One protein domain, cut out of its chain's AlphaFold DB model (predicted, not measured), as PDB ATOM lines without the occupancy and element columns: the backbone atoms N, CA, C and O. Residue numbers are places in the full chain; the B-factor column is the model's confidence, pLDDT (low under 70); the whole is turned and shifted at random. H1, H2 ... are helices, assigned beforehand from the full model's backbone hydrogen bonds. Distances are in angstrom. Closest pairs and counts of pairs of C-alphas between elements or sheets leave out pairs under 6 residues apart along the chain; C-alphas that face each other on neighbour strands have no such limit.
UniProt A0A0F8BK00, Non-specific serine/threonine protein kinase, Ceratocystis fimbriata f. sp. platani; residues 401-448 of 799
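AT A GLANCE: This is residues 401 to 448 of the 799 residues of the protein "Non-specific serine/threonine protein kinase" of Ceratocystis fimbriata f. sp. platani (UniProt A0A0F8BK00). Picture a small head with one arm: two short helices, H1 and H2, pack on residues 430 to 438 of a long helix, H3, and residues 442 to 448, of which 442 to 446 belong to H3, stick out from them as the arm. The end of H2 meets the early turns of H3 in a corner like an L, and H1 packs on both of them. The printed part has 48 residues with three named helices, in the order H1, H2, H3, and no named strand, so the class is all helix. It is only just compact, close to loose, with a radius of gyration of the C-alphas of 11.4 A, and its C-alphas span 33 by 22 by 13 A, an outline only just elongated.

HOW THE PARTS SIT: Start at the first printed residue, in H1, residues 401 to 409, and look across to H2, residues 415 to 422. These two touch, their closest C-alphas being those of Val 403 and Glu 415, 6.3 A apart, and their lines are about perpendicular at 84 degrees. Next look to H3, residues 429 to 446, which touches H1 with residues 430 to 438 alone. The closest C-alphas of H1 and H3 are those of Ile 402 and Tyr 434, 6.7 A apart. H1 and H3 run opposite ways at a steep tilt of 52 degrees. H3 touches H2 with residues 430 to 434 alone, and here the closest C-alphas are those of Leu 422 and Gln 431, 5.3 A apart. The lines of H2 and H3 are about perpendicular at 87 degrees. The helix packing is mostly crossed, with 0 of the 3 touching pairs at a shallow tilt. In the backbones of H2 and H3 every O i to N i+4 pair is within hydrogen-bond range, while in H1 3 of 5 are.

IN THESE COORDINATES: Find C-alpha 401 at (-12.938, 35.016, -9.765); from there H1 runs 13.2 A to C-alpha 409. A tight link of 5 residues leads to H2, which begins at C-alpha 415, at (-7.620, 33.292, -1.352), and is 10.5 A long. After a short link of 6 residues, H3 begins at Thr 429 and runs 25.5 A to C-alpha 446, at (-29.516, 40.613, -17.075).

THE WHOLE: The two C-alphas farthest apart are those of Met 412 and Asp 447, at 34.4 A. Residues 442 to 448 stand free, of which 442 to 446 belong to H3. The printed part has no cut and no long link. The mean pLDDT of the printed part is 75.0; look for values under 70 at residues 401, 405, 408 to 409, 411 to 413 and 447 of this model.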
ATOM      1  N   GLN A 401     -13.160  33.675  -9.213       66.50
ATOM      2  CA  GLN A 401     -12.938  35.016  -9.765       66.50
ATOM      3  C   GLN A 401     -13.500  36.101  -8.838       66.50
ATOM      4  O   GLN A 401     -12.853  37.133  -8.664       66.50
ATOM      5  N   ILE A 402     -14.638  35.847  -8.179       73.38
ATOM      6  CA  ILE A 402     -15.161  36.729  -7.123       73.38
ATOM      7  C   ILE A 402     -14.232  36.682  -5.899       73.38
ATOM      8  O   ILE A 402     -13.933  37.726  -5.329       73.38
ATOM      9  N   VAL A 403     -13.677  35.518  -5.537       76.06
ATOM     10  CA  VAL A 403     -12.645  35.420  -4.477       76.06
ATOM     11  C   VAL A 403     -11.402  36.248  -4.819       76.06
ATOM     12  O   VAL A 403     -10.909  36.993  -3.973       76.06
ATOM     13  N   HIS A 404     -10.919  36.183  -6.062       71.81
ATOM     14  CA  HIS A 404      -9.771  36.979  -6.504       71.81
ATOM     15  C   HIS A 404     -10.045  38.494  -6.460       71.81
ATOM     16  O   HIS A 404      -9.147  39.272  -6.143       71.81
ATOM     17  N   GLN A 405     -11.288  38.920  -6.717       68.69
ATOM     18  CA  GLN A 405     -11.730  40.311  -6.543       68.69
ATOM     19  C   GLN A 405     -11.826  40.691  -5.056       68.69
ATOM     20  O   GLN A 405     -11.317  41.731  -4.653       68.69
ATOM     21  N   LEU A 406     -12.385  39.828  -4.201       73.69
ATOM     22  CA  LEU A 406     -12.401  40.035  -2.745       73.69
ATOM     23  C   LEU A 406     -10.988  40.163  -2.159       73.69
ATOM     24  O   LEU A 406     -10.796  40.893  -1.189       73.69
ATOM     25  N   ARG A 407      -9.980  39.528  -2.765       72.00
ATOM     26  CA  ARG A 407      -8.573  39.659  -2.363       72.00
ATOM     27  C   ARG A 407      -7.994  41.065  -2.575       72.00
ATOM     28  O   ARG A 407      -7.059  41.426  -1.869       72.00
ATOM     29  N   THR A 408      -8.521  41.882  -3.494       65.19
ATOM     30  CA  THR A 408      -8.083  43.294  -3.610       65.19
ATOM     31  C   THR A 408      -8.620  44.131  -2.440       65.19
ATOM     32  O   THR A 408      -7.943  45.029  -1.938       65.19
ATOM     33  N   LEU A 409      -9.798  43.767  -1.922       66.12
ATOM     34  CA  LEU A 409     -10.433  44.383  -0.755       66.12
ATOM     35  C   LEU A 409      -9.824  43.921   0.585       66.12
ATOM     36  O   LEU A 409      -9.584  44.761   1.463       66.12
ATOM     37  N   TRP A 410      -9.539  42.618   0.707       71.06
ATOM     38  CA  TRP A 410      -8.951  41.919   1.862       71.06
ATOM     39  C   TRP A 410      -7.522  41.427   1.578       71.06
ATOM     40  O   TRP A 410      -7.199  40.249   1.699       71.06
ATOM     41  N   HIS A 411      -6.632  42.346   1.214       65.81
ATOM     42  CA  HIS A 411      -5.252  42.042   0.813       65.81
ATOM     43  C   HIS A 411      -4.350  41.441   1.912       65.81
ATOM     44  O   HIS A 411      -3.224  41.047   1.615       65.81
ATOM     45  N   MET A 412      -4.802  41.380   3.171       62.72
ATOM     46  CA  MET A 412      -4.089  40.681   4.256       62.72
ATOM     47  C   MET A 412      -4.488  39.201   4.389       62.72
ATOM     48  O   MET A 412      -3.947  38.505   5.241       62.72
ATOM     49  N   PHE A 413      -5.425  38.724   3.565       69.44
ATOM     50  CA  PHE A 413      -5.963  37.366   3.587       69.44
ATOM     51  C   PHE A 413      -5.556  36.639   2.300       69.44
ATOM     52  O   PHE A 413      -5.573  37.225   1.214       69.44
ATOM     53  N   SER A 414      -5.201  35.356   2.394       76.56
ATOM     54  CA  SER A 414      -5.035  34.529   1.197       76.56
ATOM     55  C   SER A 414      -6.395  34.211   0.563       76.56
ATOM     56  O   SER A 414      -7.449  34.345   1.186       76.56
ATOM     57  N   GLU A 415      -6.389  33.742  -0.686       77.69
ATOM     58  CA  GLU A 415      -7.620  33.292  -1.352       77.69
ATOM     59  C   GLU A 415      -8.256  32.099  -0.614       77.69
ATOM     60  O   GLU A 415      -9.481  31.987  -0.582       77.69
ATOM     61  N   GLU A 416      -7.456  31.261   0.057       82.38
ATOM     62  CA  GLU A 416      -7.967  30.180   0.906       82.38
ATOM     63  C   GLU A 416      -8.556  30.704   2.225       82.38
ATOM     64  O   GLU A 416      -9.621  30.239   2.624       82.38
ATOM     65  N   ASP A 417      -7.967  31.724   2.857       84.00
ATOM     66  CA  ASP A 417      -8.571  32.366   4.036       84.00
ATOM     67  C   ASP A 417      -9.916  33.018   3.688       84.00
ATOM     68  O   ASP A 417     -10.879  32.905   4.447       84.00
ATOM     69  N   ILE A 418     -10.016  33.669   2.523       84.25
ATOM     70  CA  ILE A 418     -11.279  34.236   2.035       84.25
ATOM     71  C   ILE A 418     -12.301  33.111   1.818       84.25
ATOM     72  O   ILE A 418     -13.387  33.181   2.388       84.25
ATOM     73  N   VAL A 419     -11.954  32.041   1.092       85.94
ATOM     74  CA  VAL A 419     -12.829  30.861   0.903       85.94
ATOM     75  C   VAL A 419     -13.280  30.265   2.239       85.94
ATOM     76  O   VAL A 419     -14.465  29.986   2.414       85.94
ATOM     77  N   ASN A 420     -12.377  30.119   3.209       87.06
ATOM     78  CA  ASN A 420     -12.698  29.579   4.529       87.06
ATOM     79  C   ASN A 420     -13.696  30.471   5.289       87.06
ATOM     80  O   ASN A 420     -14.591  29.945   5.945       87.06
ATOM     81  N   ASN A 421     -13.606  31.801   5.164       84.69
ATOM     82  CA  ASN A 421     -14.608  32.722   5.717       84.69
ATOM     83  C   ASN A 421     -15.943  32.680   4.944       84.69
ATOM     84  O   ASN A 421     -17.003  32.772   5.559       84.69
ATOM     85  N   LEU A 422     -15.933  32.462   3.624       84.81
ATOM     86  CA  LEU A 422     -17.162  32.330   2.825       84.81
ATOM     87  C   LEU A 422     -17.996  31.084   3.180       84.81
ATOM     88  O   LEU A 422     -19.226  31.132   3.096       84.81
ATOM     89  N   VAL A 423     -17.351  30.002   3.627       87.12
ATOM     90  CA  VAL A 423     -17.999  28.737   4.038       87.12
ATOM     91  C   VAL A 423     -18.496  28.761   5.502       87.12
ATOM     92  O   VAL A 423     -19.266  27.890   5.914       87.12
ATOM     93  N   GLN A 424     -18.106  29.749   6.320       83.69
ATOM     94  CA  GLN A 424     -18.535  29.828   7.727       83.69
ATOM     95  C   GLN A 424     -20.050  30.020   7.878       83.69
ATOM     96  O   GLN A 424     -20.679  30.793   7.163       83.69
ATOM     97  N   LYS A 425     -20.639  29.360   8.886       78.06
ATOM     98  CA  LYS A 425     -22.074  29.482   9.211       78.06
ATOM     99  C   LYS A 425     -22.463  30.832   9.824       78.06
ATOM    100  O   LYS A 425     -23.644  31.160   9.848       78.06
ATOM    101  N   SER A 426     -21.497  31.573  10.360       76.00
ATOM    102  CA  SER A 426     -21.677  32.904  10.942       76.00
ATOM    103  C   SER A 426     -21.565  33.987   9.858       76.00
ATOM    104  O   SER A 426     -20.490  34.095   9.256       76.00
ATOM    105  N   PRO A 427     -22.618  34.804   9.642       72.19
ATOM    106  CA  PRO A 427     -22.592  35.945   8.730       72.19
ATOM    107  C   PRO A 427     -21.365  36.837   8.928       72.19
ATOM    108  O   PRO A 427     -21.122  37.327  10.031       72.19
ATOM    109  N   ASN A 428     -20.605  37.069   7.859       76.69
ATOM    110  CA  ASN A 428     -19.411  37.916   7.890       76.69
ATOM    111  C   ASN A 428     -19.306  38.858   6.681       76.69
ATOM    112  O   ASN A 428     -19.983  38.699   5.664       76.69
ATOM    113  N   THR A 429     -18.443  39.869   6.795       71.06
ATOM    114  CA  THR A 429     -18.295  40.938   5.796       71.06
ATOM    115  C   THR A 429     -17.775  40.421   4.451       71.06
ATOM    116  O   THR A 429     -18.153  40.944   3.406       71.06
ATOM    117  N   GLN A 430     -16.952  39.371   4.447       79.19
ATOM    118  CA  GLN A 430     -16.452  38.735   3.229       79.19
ATOM    119  C   GLN A 430     -17.607  38.080   2.456       79.19
ATOM    120  O   GLN A 430     -17.725  38.285   1.249       79.19
ATOM    121  N   GLN A 431     -18.521  37.382   3.145       78.88
ATOM    122  CA  GLN A 431     -19.769  36.889   2.545       78.88
ATOM    123  C   GLN A 431     -20.684  38.035   2.089       78.88
ATOM    124  O   GLN A 431     -21.289  37.936   1.021       78.88
ATOM    125  N   ALA A 432     -20.764  39.127   2.858       74.25
ATOM    126  CA  ALA A 432     -21.540  40.308   2.480       74.25
ATOM    127  C   ALA A 432     -21.079  40.874   1.129       74.25
ATOM    128  O   ALA A 432     -21.867  41.023   0.196       74.25
ATOM    129  N   PHE A 433     -19.775  41.097   0.971       76.00
ATOM    130  CA  PHE A 433     -19.225  41.573  -0.293       76.00
ATOM    131  C   PHE A 433     -19.293  40.514  -1.400       76.00
ATOM    132  O   PHE A 433     -19.491  40.889  -2.552       76.00
ATOM    133  N   TYR A 434     -19.211  39.215  -1.081       80.12
ATOM    134  CA  TYR A 434     -19.365  38.149  -2.074       80.12
ATOM    135  C   TYR A 434     -20.728  38.202  -2.774       80.12
ATOM    136  O   TYR A 434     -20.750  38.332  -3.999       80.12
ATOM    137  N   TRP A 435     -21.862  38.168  -2.050       75.38
ATOM    138  CA  TRP A 435     -23.147  38.262  -2.765       75.38
ATOM    139  C   TRP A 435     -23.451  39.681  -3.257       75.38
ATOM    140  O   TRP A 435     -24.197  39.802  -4.219       75.38
ATOM    141  N   LEU A 436     -22.876  40.760  -2.703       74.56
ATOM    142  CA  LEU A 436     -22.986  42.080  -3.351       74.56
ATOM    143  C   LEU A 436     -22.313  42.064  -4.740       74.56
ATOM    144  O   LEU A 436     -22.922  42.520  -5.706       74.56
ATOM    145  N   LEU A 437     -21.115  41.476  -4.866       74.56
ATOM    146  CA  LEU A 437     -20.409  41.288  -6.141       74.56
ATOM    147  C   LEU A 437     -21.171  40.343  -7.082       74.56
ATOM    148  O   LEU A 437     -21.328  40.647  -8.265       74.56
ATOM    149  N   GLN A 438     -21.691  39.225  -6.566       75.19
ATOM    150  CA  GLN A 438     -22.486  38.275  -7.346       75.19
ATOM    151  C   GLN A 438     -23.788  38.912  -7.855       75.19
ATOM    152  O   GLN A 438     -24.031  38.901  -9.059       75.19
ATOM    153  N   ASN A 439     -24.579  39.538  -6.978       73.19
ATOM    154  CA  ASN A 439     -25.814  40.238  -7.338       73.19
ATOM    155  C   ASN A 439     -25.543  41.388  -8.319       73.19
ATOM    156  O   ASN A 439     -26.349  41.638  -9.216       73.19
ATOM    157  N   TYR A 440     -24.412  42.090  -8.180       72.25
ATOM    158  CA  TYR A 440     -23.988  43.101  -9.146       72.25
ATOM    159  C   TYR A 440     -23.724  42.471 -10.521       72.25
ATOM    160  O   TYR A 440     -24.309  42.910 -11.512       72.25
ATOM    161  N   ARG A 441     -22.920  41.402 -10.583       71.69
ATOM    162  CA  ARG A 441     -22.623  40.664 -11.820       71.69
ATOM    163  C   ARG A 441     -23.888  40.110 -12.483       71.69
ATOM    164  O   ARG A 441     -24.057  40.280 -13.685       71.69
ATOM    165  N   GLU A 442     -24.785  39.497 -11.717       70.75
ATOM    166  CA  GLU A 442     -26.048  38.942 -12.219       70.75
ATOM    167  C   GLU A 442     -26.967  40.032 -12.791       70.75
ATOM    168  O   GLU A 442     -27.495  39.863 -13.888       70.75
ATOM    169  N   ARG A 443     -27.079  41.197 -12.133       71.81
ATOM    170  CA  ARG A 443     -27.806  42.359 -12.680       71.81
ATOM    171  C   ARG A 443     -27.190  42.873 -13.987       71.81
ATOM    172  O   ARG A 443     -27.928  43.200 -14.908       71.81
ATOM    173  N   GLN A 444     -25.861  42.934 -14.092       70.06
ATOM    174  CA  GLN A 444     -25.180  43.372 -15.323       70.06
ATOM    175  C   GLN A 444     -25.327  42.353 -16.470       70.06
ATOM    176  O   GLN A 444     -25.416  42.744 -17.632       70.06
ATOM    177  N   LEU A 445     -25.412  41.057 -16.156       72.00
ATOM    178  CA  LEU A 445     -25.712  39.998 -17.127       72.00
ATOM    179  C   LEU A 445     -27.183  39.991 -17.575       72.00
ATOM    180  O   LEU A 445     -27.501  39.508 -18.661       72.00
ATOM    181  N   GLU A 446     -28.087  40.537 -16.769       75.50
ATOM    182  CA  GLU A 446     -29.516  40.613 -17.075       75.50
ATOM    183  C   GLU A 446     -29.882  41.759 -18.042       75.50
ATOM    184  O   GLU A 446     -30.942  41.717 -18.667       75.50
ATOM    185  N   ASP A 447     -28.977  42.723 -18.236       67.94
ATOM    186  CA  ASP A 447     -29.053  43.806 -19.230       67.94
ATOM    187  C   ASP A 447     -27.786  43.860 -20.121       67.94
ATOM    188  O   ASP A 447     -27.365  44.931 -20.569       67.94
ATOM    189  N   PHE A 448     -27.166  42.699 -20.389       72.12
ATOM    190  CA  PHE A 448     -25.848  42.588 -21.029       72.12
ATOM    191  C   PHE A 448     -25.786  43.286 -22.399       72.12
ATOM    192  O   PHE A 448     -26.527  42.951 -23.330       72.12
TER     193      PHE A 448